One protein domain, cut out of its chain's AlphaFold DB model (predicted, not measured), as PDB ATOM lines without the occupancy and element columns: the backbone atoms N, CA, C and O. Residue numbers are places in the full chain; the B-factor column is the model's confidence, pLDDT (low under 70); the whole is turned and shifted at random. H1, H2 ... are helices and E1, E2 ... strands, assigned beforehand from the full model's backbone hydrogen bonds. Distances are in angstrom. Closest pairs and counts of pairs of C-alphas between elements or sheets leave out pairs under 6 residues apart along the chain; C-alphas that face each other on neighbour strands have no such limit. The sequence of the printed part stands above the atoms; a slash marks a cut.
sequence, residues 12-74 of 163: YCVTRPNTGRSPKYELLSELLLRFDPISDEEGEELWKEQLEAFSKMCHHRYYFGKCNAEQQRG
ATOM      1  N   TYR A  12     248.321 241.333 268.315       89.12
ATOM      2  CA  TYR A  12     247.818 239.978 268.494       89.12
ATOM      3  C   TYR A  12     248.574 239.026 267.573       89.12
ATOM      4  O   TYR A  12     249.070 239.414 266.520       89.12
ATOM      5  N   CYS A  13     248.664 237.760 267.963       90.12
ATOM      6  CA  CYS A  13     249.221 236.702 267.128       90.12
ATOM      7  C   CYS A  13     248.174 235.605 266.945       90.12
ATOM      8  O   CYS A  13     247.522 235.195 267.907       90.12
ATOM      9  N   VAL A  14     248.038 235.103 265.722       89.31
ATOM     10  CA  VAL A  14     247.078 234.040 265.411       89.31
ATOM     11  C   VAL A  14     247.664 232.690 265.803       89.31
ATOM     12  O   VAL A  14     248.766 232.345 265.374       89.31
ATOM     13  N   THR A  15     246.918 231.903 266.572       86.50
ATOM     14  CA  THR A  15     247.258 230.504 266.854       86.50
ATOM     15  C   THR A  15     246.392 229.610 265.989       86.50
ATOM     16  O   THR A  15     245.174 229.751 265.982       86.50
ATOM     17  N   ARG A  16     247.020 228.711 265.229       82.06
ATOM     18  CA  ARG A  16     246.318 227.758 264.365       82.06
ATOM     19  C   ARG A  16     246.545 226.342 264.884       82.06
ATOM     20  O   ARG A  16     247.683 226.038 265.243       82.06
ATOM     21  N   PRO A  17     245.540 225.453 264.853       75.38
ATOM     22  CA  PRO A  17     245.708 224.078 265.325       75.38
ATOM     23  C   PRO A  17     246.840 223.315 264.619       75.38
ATOM     24  O   PRO A  17     247.565 222.548 265.241       75.38
ATOM     25  N   ASN A  18     247.034 223.557 263.321       70.56
ATOM     26  CA  ASN A  18     247.987 222.818 262.492       70.56
ATOM     27  C   ASN A  18     249.434 223.341 262.548       70.56
ATOM     28  O   ASN A  18     250.369 222.560 262.391       70.56
ATOM     29  N   THR A  19     249.637 224.652 262.717       77.69
ATOM     30  CA  THR A  19     250.972 225.286 262.700       77.69
ATOM     31  C   THR A  19     251.380 225.888 264.041       77.69
ATOM     32  O   THR A  19     252.497 226.382 264.173       77.69
ATOM     33  N   GLY A  20     250.486 225.879 265.029       84.06
ATOM     34  CA  GLY A  20     250.686 226.530 266.315       84.06
ATOM     35  C   GLY A  20     250.614 228.056 266.226       84.06
ATOM     36  O   GLY A  20     249.961 228.631 265.347       84.06
ATOM     37  N   ARG A  21     251.273 228.716 267.180       88.50
ATOM     38  CA  ARG A  21     251.311 230.175 267.302       88.50
ATOM     39  C   ARG A  21     252.127 230.793 266.165       88.50
ATOM     40  O   ARG A  21     253.307 230.490 266.008       88.50
ATOM     41  N   SER A  22     251.510 231.692 265.403       88.00
ATOM     42  CA  SER A  22     252.190 232.468 264.366       88.00
ATOM     43  C   SER A  22     253.257 233.381 264.985       88.00
ATOM     44  O   SER A  22     252.976 234.041 265.990       88.00
ATOM     45  N   PRO A  23     254.457 233.486 264.384       87.19
ATOM     46  CA  PRO A  23     255.479 234.432 264.828       87.19
ATOM     47  C   PRO A  23     255.121 235.887 264.489       87.19
ATOM     48  O   PRO A  23     255.726 236.810 265.030       87.19
ATOM     49  N   LYS A  24     254.158 236.103 263.582       89.81
ATOM     50  CA  LYS A  24     253.726 237.435 263.159       89.81
ATOM     51  C   LYS A  24     252.737 238.017 264.168       89.81
ATOM     52  O   LYS A  24     251.729 237.385 264.488       89.81
ATOM     53  N   TYR A  25     253.031 239.235 264.606       90.00
ATOM     54  CA  TYR A  25     252.132 240.073 265.385       90.00
ATOM     55  C   TYR A  25     251.433 241.061 264.448       90.00
ATOM     56  O   TYR A  25     252.089 241.702 263.631       90.00
ATOM     57  N   GLU A  26     250.111 241.149 264.546       89.56
ATOM     58  CA  GLU A  26     249.243 241.956 263.681       89.56
ATOM     59  C   GLU A  26     248.306 242.814 264.545       89.56
ATOM     60  O   GLU A  26     248.051 242.508 265.717       89.56
ATOM     61  N   LEU A  27     247.803 243.911 263.977       91.25
ATOM     62  CA  LEU A  27     246.796 244.746 264.633       91.25
ATOM     63  C   LEU A  27     245.439 244.039 264.624       91.25
ATOM     64  O   LEU A  27     245.105 243.325 263.679       91.25
ATOM     65  N   LEU A  28     244.607 244.297 265.637       87.69
ATOM     66  CA  LEU A  28     243.251 243.736 265.670       87.69
ATOM     67  C   LEU A  28     242.424 244.142 264.440       87.69
ATOM     68  O   LEU A  28     241.694 243.321 263.901       87.69
ATOM     69  N   SER A  29     242.580 245.379 263.960       88.62
ATOM     70  CA  SER A  29     241.893 245.878 262.762       88.62
ATOM     71  C   SER A  29     242.258 245.105 261.490       88.62
ATOM     72  O   SER A  29     241.397 244.881 260.648       88.62
ATOM     73  N   GLU A  30     243.509 244.659 261.351       89.50
ATOM     74  CA  GLU A  30     243.954 243.845 260.212       89.50
ATOM     75  C   GLU A  30     243.412 242.413 260.287       89.50
ATOM     76  O   GLU A  30     243.123 241.799 259.259       89.50
ATOM     77  N   LEU A  31     243.272 241.879 261.504       88.62
ATOM     78  CA  LEU A  31     242.694 240.556 261.732       88.62
ATOM     79  C   LEU A  31     241.200 240.542 261.416       88.62
ATOM     80  O   LEU A  31     240.757 239.650 260.702       88.62
ATOM     81  N   LEU A  32     240.456 241.554 261.863       89.06
ATOM     82  CA  LEU A  32     239.019 241.687 261.591       89.06
ATOM     83  C   LEU A  32     238.700 241.924 260.106       89.06
ATOM     84  O   LEU A  32     237.570 241.723 259.686       89.06
ATOM     85  N   LEU A  33     239.685 242.314 259.291       91.88
ATOM     86  CA  LEU A  33     239.524 242.396 257.836       91.88
ATOM     87  C   LEU A  33     239.579 241.016 257.151       91.88
ATOM     88  O   LEU A  33     239.205 240.884 255.988       91.88
ATOM     89  N   ARG A  34     240.135 240.008 257.833       88.19
ATOM     90  CA  ARG A  34     240.431 238.670 257.289       88.19
ATOM     91  C   ARG A  34     239.642 237.552 257.960       88.19
ATOM     92  O   ARG A  34     239.571 236.464 257.395       88.19
ATOM     93  N   PHE A  35     239.161 237.789 259.174       88.25
ATOM     94  CA  PHE A  35     238.513 236.802 260.020       88.25
ATOM     95  C   PHE A  35     237.282 237.416 260.665       88.25
ATOM     96  O   PHE A  35     237.358 238.508 261.227       88.25
ATOM     97  N   ASP A  36     236.195 236.659 260.644       88.00
ATOM     98  CA  ASP A  36     234.991 236.997 261.380       88.00
ATOM     99  C   ASP A  36     235.069 236.414 262.799       88.00
ATOM    100  O   ASP A  36     235.554 235.289 262.979       88.00
ATOM    101  N   PRO A  37     234.645 237.169 263.827       87.69
ATOM    102  CA  PRO A  37     234.512 236.628 265.168       87.69
ATOM    103  C   PRO A  37     233.389 235.589 265.185       87.69
ATOM    104  O   PRO A  37     232.308 235.823 264.648       87.69
ATOM    105  N   ILE A  38     233.652 234.460 265.830       91.38
ATOM    106  CA  ILE A  38     232.700 233.362 266.008       91.38
ATOM    107  C   ILE A  38     232.509 233.096 267.499       91.38
ATOM    108  O   ILE A  38     233.373 233.467 268.302       91.38
ATOM    109  N   SER A  39     231.387 232.479 267.865       92.94
ATOM    110  CA  SER A  39     231.187 231.978 269.228       92.94
ATOM    111  C   SER A  39     232.109 230.788 269.524       92.94
ATOM    112  O   SER A  39     232.623 230.133 268.610       92.94
ATOM    113  N   ASP A  40     232.327 230.508 270.810       89.56
ATOM    114  CA  ASP A  40     233.167 229.383 271.225       89.56
ATOM    115  C   ASP A  40     232.526 228.044 270.816       89.56
ATOM    116  O   ASP A  40     233.234 227.125 270.396       89.56
ATOM    117  N   GLU A  41     231.191 227.953 270.853       92.00
ATOM    118  CA  GLU A  41     230.431 226.770 270.443       92.00
ATOM    119  C   GLU A  41     230.576 226.486 268.939       92.00
ATOM    120  O   GLU A  41     230.935 225.373 268.548       92.00
ATOM    121  N   GLU A  42     230.375 227.498 268.089       90.69
ATOM    122  CA  GLU A  42     230.566 227.373 266.634       90.69
ATOM    123  C   GLU A  42     232.028 227.056 266.290       90.69
ATOM    124  O   GLU A  42     232.317 226.262 265.389       90.69
ATOM    125  N   GLY A  43     232.971 227.656 267.022       89.38
ATOM    126  CA  GLY A  43     234.396 227.389 266.863       89.38
ATOM    127  C   GLY A  43     234.757 225.934 267.138       89.38
ATOM    128  O   GLY A  43     235.514 225.337 266.367       89.38
ATOM    129  N   GLU A  44     234.198 225.340 268.193       89.94
ATOM    130  CA  GLU A  44     234.431 223.936 268.535       89.94
ATOM    131  C   GLU A  44     233.916 222.988 267.441       89.94
ATOM    132  O   GLU A  44     234.624 222.049 267.056       89.94
ATOM    133  N   GLU A  45     232.716 223.233 266.911       92.00
ATOM    134  CA  GLU A  45     232.136 222.424 265.833       92.00
ATOM    135  C   GLU A  45     232.985 222.485 264.558       92.00
ATOM    136  O   GLU A  45     233.392 221.442 264.032       92.00
ATOM    137  N   LEU A  46     233.348 223.693 264.115       89.56
ATOM    138  CA  LEU A  46     234.197 223.893 262.937       89.56
ATOM    139  C   LEU A  46     235.570 223.234 263.103       89.56
ATOM    140  O   LEU A  46     236.125 222.684 262.149       89.56
ATOM    141  N   TRP A  47     236.144 223.268 264.305       87.69
ATOM    142  CA  TRP A  47     237.424 222.616 264.571       87.69
ATOM    143  C   TRP A  47     237.324 221.094 264.545       87.69
ATOM    144  O   TRP A  47     238.238 220.449 264.026       87.69
ATOM    145  N   LYS A  48     236.237 220.508 265.058       90.50
ATOM    146  CA  LYS A  48     235.996 219.059 264.966       90.50
ATOM    147  C   LYS A  48     235.840 218.619 263.514       90.50
ATOM    148  O   LYS A  48     236.475 217.644 263.112       90.50
ATOM    149  N   GLU A  49     235.079 219.368 262.719       90.81
ATOM    150  CA  GLU A  49     234.915 219.097 261.290       90.81
ATOM    151  C   GLU A  49     236.257 219.185 260.548       90.81
ATOM    152  O   GLU A  49     236.631 218.273 259.805       90.81
ATOM    153  N   GLN A  50     237.034 220.245 260.796       88.94
ATOM    154  CA  GLN A  50     238.373 220.407 260.225       88.94
ATOM    155  C   GLN A  50     239.301 219.258 260.612       88.94
ATOM    156  O   GLN A  50     240.045 218.751 259.770       88.94
ATOM    157  N   LEU A  51     239.265 218.832 261.875       87.25
ATOM    158  CA  LEU A  51     240.083 217.734 262.368       87.25
ATOM    159  C   LEU A  51     239.737 216.426 261.651       87.25
ATOM    160  O   LEU A  51     240.635 215.732 261.165       87.25
ATOM    161  N   GLU A  52     238.445 216.120 261.523       90.38
ATOM    162  CA  GLU A  52     237.988 214.944 260.789       90.38
ATOM    163  C   GLU A  52     238.389 215.030 259.310       90.38
ATOM    164  O   GLU A  52     238.907 214.062 258.742       90.38
ATOM    165  N   ALA A  53     238.238 216.194 258.683       90.50
ATOM    166  CA  ALA A  53     238.630 216.398 257.297       90.50
ATOM    167  C   ALA A  53     240.140 216.205 257.095       90.50
ATOM    168  O   ALA A  53     240.547 215.492 256.175       90.50
ATOM    169  N   PHE A  54     240.984 216.750 257.974       89.25
ATOM    170  CA  PHE A  54     242.441 216.604 257.897       89.25
ATOM    171  C   PHE A  54     242.936 215.178 258.168       89.25
ATOM    172  O   PHE A  54     244.077 214.858 257.820       89.25
ATOM    173  N   SER A  55     242.108 214.292 258.724       87.12
ATOM    174  CA  SER A  55     242.419 212.856 258.747       87.12
ATOM    175  C   SER A  55     242.340 212.236 257.335       87.12
ATOM    176  O   SER A  55     243.144 211.373 256.977       87.12
ATOM    177  N   LYS A  56     241.437 212.737 256.480       87.12
ATOM    178  CA  LYS A  56     241.099 212.165 255.163       87.12
ATOM    179  C   LYS A  56     241.754 212.900 253.995       87.12
ATOM    180  O   LYS A  56     242.121 212.267 253.001       87.12
ATOM    181  N   MET A  57     241.969 214.210 254.096       89.81
ATOM    182  CA  MET A  57     242.491 215.041 253.008       89.81
ATOM    183  C   MET A  57     243.564 216.031 253.466       89.81
ATOM    184  O   MET A  57     243.668 216.375 254.637       89.81
ATOM    185  N   CYS A  58     244.386 216.493 252.524       90.62
ATOM    186  CA  CYS A  58     245.366 217.538 252.797       90.62
ATOM    187  C   CYS A  58     244.700 218.917 252.928       90.62
ATOM    188  O   CYS A  58     243.633 219.169 252.361       90.62
ATOM    189  N   HIS A  59     245.387 219.850 253.591       90.12
ATOM    190  CA  HIS A  59     244.933 221.236 253.755       90.12
ATOM    191  C   HIS A  59     244.618 221.904 252.409       90.12
ATOM    192  O   HIS A  59     243.645 222.643 252.296       90.12
ATOM    193  N   HIS A  60     245.397 221.607 251.362       91.81
ATOM    194  CA  HIS A  60     245.142 222.150 250.026       91.81
ATOM    195  C   HIS A  60     243.771 221.739 249.488       91.81
ATOM    196  O   HIS A  60     243.038 222.559 248.945       91.81
ATOM    197  N   ARG A  61     243.422 220.460 249.649       91.88
ATOM    198  CA  ARG A  61     242.153 219.928 249.166       91.88
ATOM    199  C   ARG A  61     240.980 220.435 249.996       91.88
ATOM    200  O   ARG A  61     239.949 220.725 249.408       91.88
ATOM    201  N   TYR A  62     241.160 220.588 251.306       90.50
ATOM    202  CA  TYR A  62     240.126 221.122 252.189       90.50
ATOM    203  C   TYR A  62     239.764 222.576 251.844       90.50
ATOM    204  O   TYR A  62     238.605 222.861 251.571       90.50
ATOM    205  N   TYR A  63     240.747 223.483 251.764       88.56
ATOM    206  CA  TYR A  63     240.460 224.908 251.533       88.56
ATOM    207  C   TYR A  63     240.288 225.294 250.060       88.56
ATOM    208  O   TYR A  63     239.513 226.194 249.755       88.56
ATOM    209  N   PHE A  64     241.013 224.657 249.134       90.12
ATOM    210  CA  PHE A  64     240.996 225.040 247.714       90.12
ATOM    211  C   PHE A  64     240.261 224.034 246.818       90.12
ATOM    212  O   PHE A  64     240.226 224.218 245.601       90.12
ATOM    213  N   GLY A  65     239.749 222.927 247.369       90.94
ATOM    214  CA  GLY A  65     239.096 221.849 246.612       90.94
ATOM    215  C   GLY A  65     240.040 221.012 245.737       90.94
ATOM    216  O   GLY A  65     239.637 219.994 245.174       90.94
ATOM    217  N   LYS A  66     241.314 221.406 245.616       91.44
ATOM    218  CA  LYS A  66     242.307 220.755 244.758       91.44
ATOM    219  C   LYS A  66     243.702 220.751 245.363       91.44
ATOM    220  O   LYS A  66     244.125 221.695 246.024       91.44
ATOM    221  N   CYS A  67     244.451 219.694 245.071       93.44
ATOM    222  CA  CYS A  67     245.864 219.589 245.406       93.44
ATOM    223  C   CYS A  67     246.644 219.182 244.159       93.44
ATOM    224  O   CYS A  67     246.461 218.076 243.660       93.44
ATOM    225  N   ASN A  68     247.545 220.044 243.678       90.56
ATOM    226  CA  ASN A  68     248.341 219.755 242.480       90.56
ATOM    227  C   ASN A  68     249.203 218.490 242.642       90.56
ATOM    228  O   ASN A  68     249.400 217.761 241.676       90.56
ATOM    229  N   ALA A  69     249.699 218.202 243.852       86.50
ATOM    230  CA  ALA A  69     250.484 216.994 244.107       86.50
ATOM    231  C   ALA A  69     249.649 215.717 243.916       86.50
ATOM    232  O   ALA A  69     250.078 214.814 243.198       86.50
ATOM    233  N   GLU A  70     248.443 215.673 244.490       87.44
ATOM    234  CA  GLU A  70     247.547 214.518 244.363       87.44
ATOM    235  C   GLU A  70     246.921 214.444 242.958       87.44
ATOM    236  O   GLU A  70     246.922 213.380 242.354       87.44
ATOM    237  N   GLN A  71     246.446 215.561 242.393       87.19
ATOM    238  CA  GLN A  71     245.725 215.574 241.109       87.19
ATOM    239  C   GLN A  71     246.628 215.477 239.877       87.19
ATOM    240  O   GLN A  71     246.290 214.765 238.940       87.19
ATOM    241  N   GLN A  72     247.752 216.201 239.834       85.06
ATOM    242  CA  GLN A  72     248.604 216.231 238.634       85.06
ATOM    243  C   GLN A  72     249.686 215.153 238.656       85.06
ATOM    244  O   GLN A  72     250.155 214.737 237.602       85.06
ATOM    245  N   ARG A  73     250.140 214.748 239.849       82.50
ATOM    246  CA  ARG A  73     251.273 213.821 240.000       82.50
ATOM    247  C   ARG A  73     250.895 212.492 240.646       82.50
ATOM    248  O   ARG A  73     251.747 211.612 240.693       82.50
ATOM    249  N   GLY A  74     249.673 212.347 241.168       83.19
ATOM    250  CA  GLY A  74     249.257 211.144 241.897       83.19
ATOM    251  C   GLY A  74     250.038 210.913 243.196       83.19
ATOM    252  O   GLY A  74     250.098 209.791 243.690       83.19
TER     253      GLY A  74
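This is residues 12 to 74 of the 163 residues of the protein "Hypothetical protein" of Meloidogyne enterolobii (UniProt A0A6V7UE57). A loose, open chain of small parts: a two-stranded hairpin, E1 and E2, with the short helix H1 at one end of it, and then one long helix, H2, that spans much of the length toward two short helices, H3 and H4, with H4 far from the hairpin. The helices make no common core, and E2 bends sharply on its way. The printed part has 63 residues in the order E1, E2, H1, H2, H3, H4; the sheet, E1 - E2, is antiparallel, and the class is mixed, helices and strands. The whole is loose, with a radius of gyration of the C-alphas of 14.5 A, and elongated, spanning 41 by 26 by 19 A.

E1, residues 12 to 16, and E2, residues 20 to 27, form an antiparallel hairpin at 149 degrees; N 16 and O 20 are 2.9 A apart and N 22 and O 14 are 2.8 A apart, within hydrogen-bond range. E2 bends by 72 degrees at residue 23. Between E1 and H1, residues 28 to 32, the closest C-alphas are those of Tyr 12 and Leu 28, 6.6 A apart. H2, residues 40 to 56, is apart from E1, E2 and H1. H2 and H3, residues 59 to 64, are close but not clearly touching, the closest C-alphas being those of Ala 53 and Tyr 62, 7.1 A apart. They run opposite ways at a steep tilt of 69 degrees, only just short of about perpendicular. H3 and H4, residues 68 to 73, are near each other. Every O i to N i+4 pair is within hydrogen-bond range in H1, H3 and H4, and 12 of 13 are in H2.

E1 begins at C-alpha 12 (247.818, 239.978, 268.494) and measures 13.0 A; E2 measures 18.7 A. H2 measures 24.8 A from C-alpha 40 (233.167, 229.383, 271.225). H1 measures 6.2 A, H3 8.2 A and H4 7.1 A, ending at C-alpha 73 (251.273, 213.821, 240.000).

The C-alphas farthest apart, those of Ser 29 and Gly 74, are 41.2 A apart. Residues 32 to 46, of which 40 to 46 belong to H2, stand free. The printed part has no cut and no long link; H1 to H2 is short, the others tight. No printed residue is under 70 in pLDDT.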